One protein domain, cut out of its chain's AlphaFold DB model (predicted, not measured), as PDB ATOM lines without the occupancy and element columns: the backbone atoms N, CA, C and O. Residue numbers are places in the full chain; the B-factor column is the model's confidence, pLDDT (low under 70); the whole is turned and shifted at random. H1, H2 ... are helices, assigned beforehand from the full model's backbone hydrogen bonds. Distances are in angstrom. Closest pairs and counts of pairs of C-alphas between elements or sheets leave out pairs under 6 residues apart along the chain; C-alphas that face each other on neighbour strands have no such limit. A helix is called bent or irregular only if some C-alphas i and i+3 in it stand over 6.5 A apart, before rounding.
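AT A GLANCE: This is residues 817 to 865 of the 866 residues of the protein "DSK1 protein" of Symbiodinium microadriaticum (UniProt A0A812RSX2). The printed part is a long, narrow U: it goes out through H1 and H2, turns round at residues 840 to 845, and comes back through an unnamed stretch and H3. H1 and H3 run opposite ways side by side near the two printed ends, while H2 turns off from the end of H1 and makes the outgoing side near the turn, which sticks out. The printed part has 49 residues with three named helices, H1, H2 and H3 in that order, and no named strand; the class is all helix. It is only just loose, close to compact, with a radius of gyration of the C-alphas of 11.9 A, and its C-alphas span 37 by 18 by 13 A, only just a rod.

IN THESE COORDINATES: Find C-alpha 817 at (168.059, 143.706, 138.439); from there H1 runs through residues 817 to 828, 16.5 A from first to last C-alpha, and ends at C-alpha 828 at (181.487, 140.942, 129.268). Pass Ser 829 and Gly 830, and you reach H2, residues 831 to 840, 14.1 A long. After the nine residues that lie between H2 and H3, look for C-alpha 850 at (184.314, 128.586, 142.223), where H3 begins; it runs through residues 850 to 864, 19.8 A from first to last C-alpha, to C-alpha 864 at (168.493, 138.103, 149.387). H3 is irregular, but only just: C-alphas 852 and 855 are 6.9 A apart.

HOW THE PARTS SIT: Look first at H1 and H3, which touch; their closest C-alphas are those of Trp 822 and Phe 856, 6.9 A apart. H1 touches H3 with residues 818 to 822 alone. The two helices run opposite ways at a shallow tilt of 19 degrees, their centres 11.7 A apart. Then go on to H2, which is close to H1 but not clearly touching it: the closest C-alphas, of Leu 826 and His 832, are 5.5 A apart. Their lines are about perpendicular, at 74 degrees. H2 and H3 are apart, but only just, with 8.4 A between their closest C-alphas. In H1 and H2 every O i to N i+4 pair is within hydrogen-bond range; in H3 it is 9 of 11.

THE WHOLE: The two C-alphas farthest apart are those of Ser 841 and His 865, at 37.1 A, while the first and last printed C-alphas, of Gly 817 and His 865, are 14.3 A apart. Residues 840 to 845, of which 840 belongs to H2, stand free. The link from H1 to H2 is tight, and the link from H2 to H3 is short. The printed part has no cut. In the B-factor column you will find a mean pLDDT of 80.5 over the printed part, and no printed residue is under 70.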
ATOM      1  N   GLY A 817     166.731 143.153 138.153       76.81
ATOM      2  CA  GLY A 817     168.059 143.706 138.439       76.81
ATOM      3  C   GLY A 817     169.149 142.632 138.401       76.81
ATOM      4  O   GLY A 817     170.142 142.784 137.688       76.81
ATOM      5  N   LEU A 818     168.912 141.509 139.087       79.06
ATOM      6  CA  LEU A 818     169.829 140.370 139.148       79.06
ATOM      7  C   LEU A 818     170.070 139.768 137.754       79.06
ATOM      8  O   LEU A 818     171.219 139.603 137.347       79.06
ATOM      9  N   ARG A 819     169.006 139.532 136.969       79.38
ATOM     10  CA  ARG A 819     169.133 139.012 135.594       79.38
ATOM     11  C   ARG A 819     169.928 139.963 134.693       79.38
ATOM     12  O   ARG A 819     170.796 139.500 133.960       79.38
ATOM     13  N   LYS A 820     169.710 141.284 134.775       77.50
ATOM     14  CA  LYS A 820     170.498 142.276 134.015       77.50
ATOM     15  C   LYS A 820     171.979 142.258 134.406       77.50
ATOM     16  O   LYS A 820     172.830 142.243 133.516       77.50
ATOM     17  N   ALA A 821     172.285 142.214 135.704       79.56
ATOM     18  CA  ALA A 821     173.656 142.127 136.203       79.56
ATOM     19  C   ALA A 821     174.355 140.844 135.725       79.56
ATOM     20  O   ALA A 821     175.456 140.909 135.180       79.56
ATOM     21  N   TRP A 822     173.692 139.691 135.847       86.75
ATOM     22  CA  TRP A 822     174.239 138.390 135.454       86.75
ATOM     23  C   TRP A 822     174.404 138.238 133.943       86.75
ATOM     24  O   TRP A 822     175.453 137.778 133.499       86.75
ATOM     25  N   CYS A 823     173.423 138.659 133.137       74.38
ATOM     26  CA  CYS A 823     173.549 138.646 131.678       74.38
ATOM     27  C   CYS A 823     174.709 139.533 131.213       74.38
ATOM     28  O   CYS A 823     175.503 139.089 130.388       74.38
ATOM     29  N   LYS A 824     174.865 140.738 131.783       79.19
ATOM     30  CA  LYS A 824     176.035 141.584 131.514       79.19
ATOM     31  C   LYS A 824     177.331 140.873 131.920       79.19
ATOM     32  O   LYS A 824     178.219 140.714 131.089       79.19
ATOM     33  N   ARG A 825     177.415 140.369 133.158       86.00
ATOM     34  CA  ARG A 825     178.598 139.674 133.697       86.00
ATOM     35  C   ARG A 825     179.013 138.482 132.823       86.00
ATOM     36  O   ARG A 825     180.198 138.336 132.548       86.00
ATOM     37  N   LEU A 826     178.068 137.665 132.346       76.56
ATOM     38  CA  LEU A 826     178.315 136.510 131.465       76.56
ATOM     39  C   LEU A 826     178.772 136.892 130.050       76.56
ATOM     40  O   LEU A 826     179.531 136.134 129.438       76.56
ATOM     41  N   LEU A 827     178.295 138.020 129.518       72.44
ATOM     42  CA  LEU A 827     178.672 138.523 128.196       72.44
ATOM     43  C   LEU A 827     180.054 139.183 128.233       72.44
ATOM     44  O   LEU A 827     180.941 138.737 127.508       72.44
ATOM     45  N   ASP A 828     180.252 140.155 129.127       81.00
ATOM     46  CA  ASP A 828     181.487 140.942 129.268       81.00
ATOM     47  C   ASP A 828     182.717 140.064 129.583       81.00
ATOM     48  O   ASP A 828     183.822 140.358 129.138       81.00
ATOM     49  N   SER A 829     182.529 138.971 130.331       81.88
ATOM     50  CA  SER A 829     183.596 138.019 130.697       81.88
ATOM     51  C   SER A 829     183.828 136.893 129.683       81.88
ATOM     52  O   SER A 829     184.725 136.076 129.872       81.88
ATOM     53  N   GLY A 830     182.991 136.769 128.646       82.19
ATOM     54  CA  GLY A 830     183.034 135.634 127.717       82.19
ATOM     55  C   GLY A 830     182.584 134.282 128.300       82.19
ATOM     56  O   GLY A 830     182.493 133.309 127.548       82.19
ATOM     57  N   LEU A 831     182.234 134.196 129.593       82.19
ATOM     58  CA  LEU A 831     181.880 132.937 130.270       82.19
ATOM     59  C   LEU A 831     180.719 132.180 129.602       82.19
ATOM     60  O   LEU A 831     180.687 130.952 129.639       82.19
ATOM     61  N   HIS A 832     179.810 132.875 128.910       76.56
ATOM     62  CA  HIS A 832     178.775 132.241 128.082       76.56
ATOM     63  C   HIS A 832     179.345 131.262 127.027       76.56
ATOM     64  O   HIS A 832     178.760 130.207 126.781       76.56
ATOM     65  N   GLN A 833     180.510 131.564 126.442       75.38
ATOM     66  CA  GLN A 833     181.187 130.723 125.442       75.38
ATOM     67  C   GLN A 833     181.952 129.565 126.099       75.38
ATOM     68  O   GLN A 833     181.993 128.454 125.564       75.38
ATOM     69  N   GLN A 834     182.503 129.793 127.294       79.38
ATOM     70  CA  GLN A 834     183.129 128.762 128.121       79.38
ATOM     71  C   GLN A 834     182.116 127.707 128.589       79.38
ATOM     72  O   GLN A 834     182.372 126.509 128.474       79.38
ATOM     73  N   ILE A 835     180.936 128.138 129.046       76.06
ATOM     74  CA  ILE A 835     179.837 127.240 129.420       76.06
ATOM     75  C   ILE A 835     179.394 126.426 128.195       76.06
ATOM     76  O   ILE A 835     179.351 125.198 128.258       76.06
ATOM     77  N   ALA A 836     179.135 127.085 127.059       70.69
ATOM     78  CA  ALA A 836     178.711 126.411 125.832       70.69
ATOM     79  C   ALA A 836     179.740 125.375 125.337       70.69
ATOM     80  O   ALA A 836     179.373 124.244 125.027       70.69
ATOM     81  N   SER A 837     181.031 125.721 125.308       74.00
ATOM     82  CA  SER A 837     182.092 124.809 124.853       74.00
ATOM     83  C   SER A 837     182.329 123.627 125.801       74.00
ATOM     84  O   SER A 837     182.514 122.509 125.320       74.00
ATOM     85  N   ARG A 838     182.256 123.818 127.130       75.12
ATOM     86  CA  ARG A 838     182.359 122.717 128.113       75.12
ATOM     87  C   ARG A 838     181.147 121.775 128.095       75.12
ATOM     88  O   ARG A 838     181.311 120.579 128.331       75.12
ATOM     89  N   LEU A 839     179.953 122.286 127.781       70.56
ATOM     90  CA  LEU A 839     178.757 121.461 127.562       70.56
ATOM     91  C   LEU A 839     178.852 120.667 126.248       70.56
ATOM     92  O   LEU A 839     178.572 119.471 126.236       70.56
ATOM     93  N   LEU A 840     179.299 121.301 125.157       72.12
ATOM     94  CA  LEU A 840     179.477 120.651 123.851       72.12
ATOM     95  C   LEU A 840     180.584 119.583 123.847       72.12
ATOM     96  O   LEU A 840     180.474 118.608 123.109       72.12
ATOM     97  N   SER A 841     181.623 119.725 124.678       75.44
ATOM     98  CA  SER A 841     182.665 118.699 124.842       75.44
ATOM     99  C   SER A 841     182.260 117.534 125.755       75.44
ATOM    100  O   SER A 841     183.026 116.581 125.900       75.44
ATOM    101  N   GLY A 842     181.068 117.580 126.366       70.75
ATOM    102  CA  GLY A 842     180.572 116.527 127.256       70.75
ATOM    103  C   GLY A 842     181.373 116.383 128.554       70.75
ATOM    104  O   GLY A 842     181.452 115.280 129.102       70.75
ATOM    105  N   SER A 843     182.000 117.467 129.035       73.69
ATOM    106  CA  SER A 843     182.806 117.417 130.257       73.69
ATOM    107  C   SER A 843     181.971 117.042 131.485       73.69
ATOM    108  O   SER A 843     180.816 117.440 131.626       73.69
ATOM    109  N   LYS A 844     182.591 116.305 132.413       76.81
ATOM    110  CA  LYS A 844     182.027 115.982 133.735       76.81
ATOM    111  C   LYS A 844     182.443 116.969 134.832       76.81
ATOM    112  O   LYS A 844     182.026 116.807 135.973       76.81
ATOM    113  N   THR A 845     183.292 117.945 134.513       74.06
ATOM    114  CA  THR A 845     183.670 119.031 135.428       74.06
ATOM    115  C   THR A 845     182.697 120.200 135.312       74.06
ATOM    116  O   THR A 845     182.082 120.400 134.264       74.06
ATOM    117  N   ASN A 846     182.570 120.994 136.380       78.25
ATOM    118  CA  ASN A 846     181.695 122.165 136.377       78.25
ATOM    119  C   ASN A 846     182.073 123.145 135.241       78.25
ATOM    120  O   ASN A 846     183.260 123.348 134.947       78.25
ATOM    121  N   PRO A 847     181.081 123.775 134.581       77.56
ATOM    122  CA  PRO A 847     181.341 124.677 133.462       77.56
ATOM    123  C   PRO A 847     182.002 125.996 133.900       77.56
ATOM    124  O   PRO A 847     182.623 126.662 133.073       77.56
ATOM    125  N   LEU A 848     181.917 126.325 135.193       83.44
ATOM    126  CA  LEU A 848     182.591 127.437 135.863       83.44
ATOM    127  C   LEU A 848     183.441 126.915 137.038       83.44
ATOM    128  O   LEU A 848     183.106 125.875 137.614       83.44
ATOM    129  N   SER A 849     184.516 127.620 137.392       86.56
ATOM    130  CA  SER A 849     185.223 127.461 138.672       86.56
ATOM    131  C   SER A 849     184.454 128.122 139.825       86.56
ATOM    132  O   SER A 849     183.478 128.843 139.609       86.56
ATOM    133  N   GLU A 850     184.896 127.897 141.065       86.31
ATOM    134  CA  GLU A 850     184.314 128.586 142.223       86.31
ATOM    135  C   GLU A 850     184.622 130.092 142.205       86.31
ATOM    136  O   GLU A 850     183.734 130.879 142.525       86.31
ATOM    137  N   ASP A 851     185.798 130.513 141.726       86.69
ATOM    138  CA  ASP A 851     186.155 131.933 141.559       86.69
ATOM    139  C   ASP A 851     185.296 132.633 140.491       86.69
ATOM    140  O   ASP A 851     184.855 133.767 140.675       86.69
ATOM    141  N   GLU A 852     185.012 131.942 139.381       86.62
ATOM    142  CA  GLU A 852     184.123 132.429 138.316       86.62
ATOM    143  C   GLU A 852     182.663 132.526 138.793       86.62
ATOM    144  O   GLU A 852     181.913 133.384 138.326       86.62
ATOM    145  N   LEU A 853     182.257 131.668 139.737       88.00
ATOM    146  CA  LEU A 853     180.905 131.607 140.297       88.00
ATOM    147  C   LEU A 853     180.700 132.557 141.495       88.00
ATOM    148  O   LEU A 853     179.601 133.088 141.680       88.00
ATOM    149  N   ALA A 854     181.746 132.817 142.284       89.31
ATOM    150  CA  ALA A 854     181.738 133.682 143.463       89.31
ATOM    151  C   ALA A 854     181.043 135.049 143.270       89.31
ATOM    152  O   ALA A 854     180.216 135.394 144.119       89.31
ATOM    153  N   PRO A 855     181.278 135.828 142.188       88.38
ATOM    154  CA  PRO A 855     180.587 137.104 142.003       88.38
ATOM    155  C   PRO A 855     179.075 136.950 141.777       88.38
ATOM    156  O   PRO A 855     178.310 137.788 142.244       88.38
ATOM    157  N   PHE A 856     178.617 135.870 141.134       88.50
ATOM    158  CA  PHE A 856     177.184 135.592 140.978       88.50
ATOM    159  C   PHE A 856     176.539 135.228 142.326       88.50
ATOM    160  O   PHE A 856     175.429 135.666 142.624       88.50
ATOM    161  N   LEU A 857     177.252 134.482 143.178       87.81
ATOM    162  CA  LEU A 857     176.807 134.170 144.541       87.81
ATOM    163  C   LEU A 857     176.789 135.412 145.447       87.81
ATOM    164  O   LEU A 857     175.905 135.525 146.294       87.81
ATOM    165  N   ALA A 858     177.718 136.353 145.261       88.50
ATOM    166  CA  ALA A 858     177.711 137.642 145.955       88.50
ATOM    167  C   ALA A 858     176.528 138.524 145.515       88.50
ATOM    168  O   ALA A 858     175.827 139.073 146.366       88.50
ATOM    169  N   ASP A 859     176.250 138.594 144.207       86.94
ATOM    170  CA  ASP A 859     175.067 139.273 143.661       86.94
ATOM    171  C   ASP A 859     173.761 138.675 144.240       86.94
ATOM    172  O   ASP A 859     172.855 139.417 144.622       86.94
ATOM    173  N   LEU A 860     173.670 137.339 144.360       86.06
ATOM    174  CA  LEU A 860     172.517 136.636 144.945       86.06
ATOM    175  C   LEU A 860     172.344 136.933 146.446       86.06
ATOM    176  O   LEU A 860     171.234 137.208 146.893       86.06
ATOM    177  N   ARG A 861     173.434 136.884 147.220       86.94
ATOM    178  CA  ARG A 861     173.460 137.197 148.662       86.94
ATOM    179  C   ARG A 861     173.003 138.625 148.945       86.94
ATOM    180  O   ARG A 861     172.094 138.841 149.742       86.94
ATOM    181  N   SER A 862     173.545 139.580 148.189       86.62
ATOM    182  CA  SER A 862     173.142 140.990 148.224       86.62
ATOM    183  C   SER A 862     171.644 141.172 147.940       86.62
ATOM    184  O   SER A 862     170.954 141.875 148.680       86.62
ATOM    185  N   PHE A 863     171.116 140.472 146.926       84.31
ATOM    186  CA  PHE A 863     169.690 140.483 146.581       84.31
ATOM    187  C   PHE A 863     168.785 139.846 147.652       84.31
ATOM    188  O   PHE A 863     167.672 140.318 147.865       84.31
ATOM    189  N   LEU A 864     169.243 138.786 148.325       82.19
ATOM    190  CA  LEU A 864     168.493 138.103 149.387       82.19
ATOM    191  C   LEU A 864     168.638 138.760 150.771       82.19
ATOM    192  O   LEU A 864     167.917 138.377 151.689       82.19
ATOM    193  N   HIS A 865     169.543 139.734 150.914       78.00
ATOM    194  CA  HIS A 865     169.939 140.360 152.182       78.00
ATOM    195  C   HIS A 865     170.512 139.358 153.211       78.00
ATOM    196  O   HIS A 865     170.158 139.407 154.392       78.00
TER     197      HIS A 865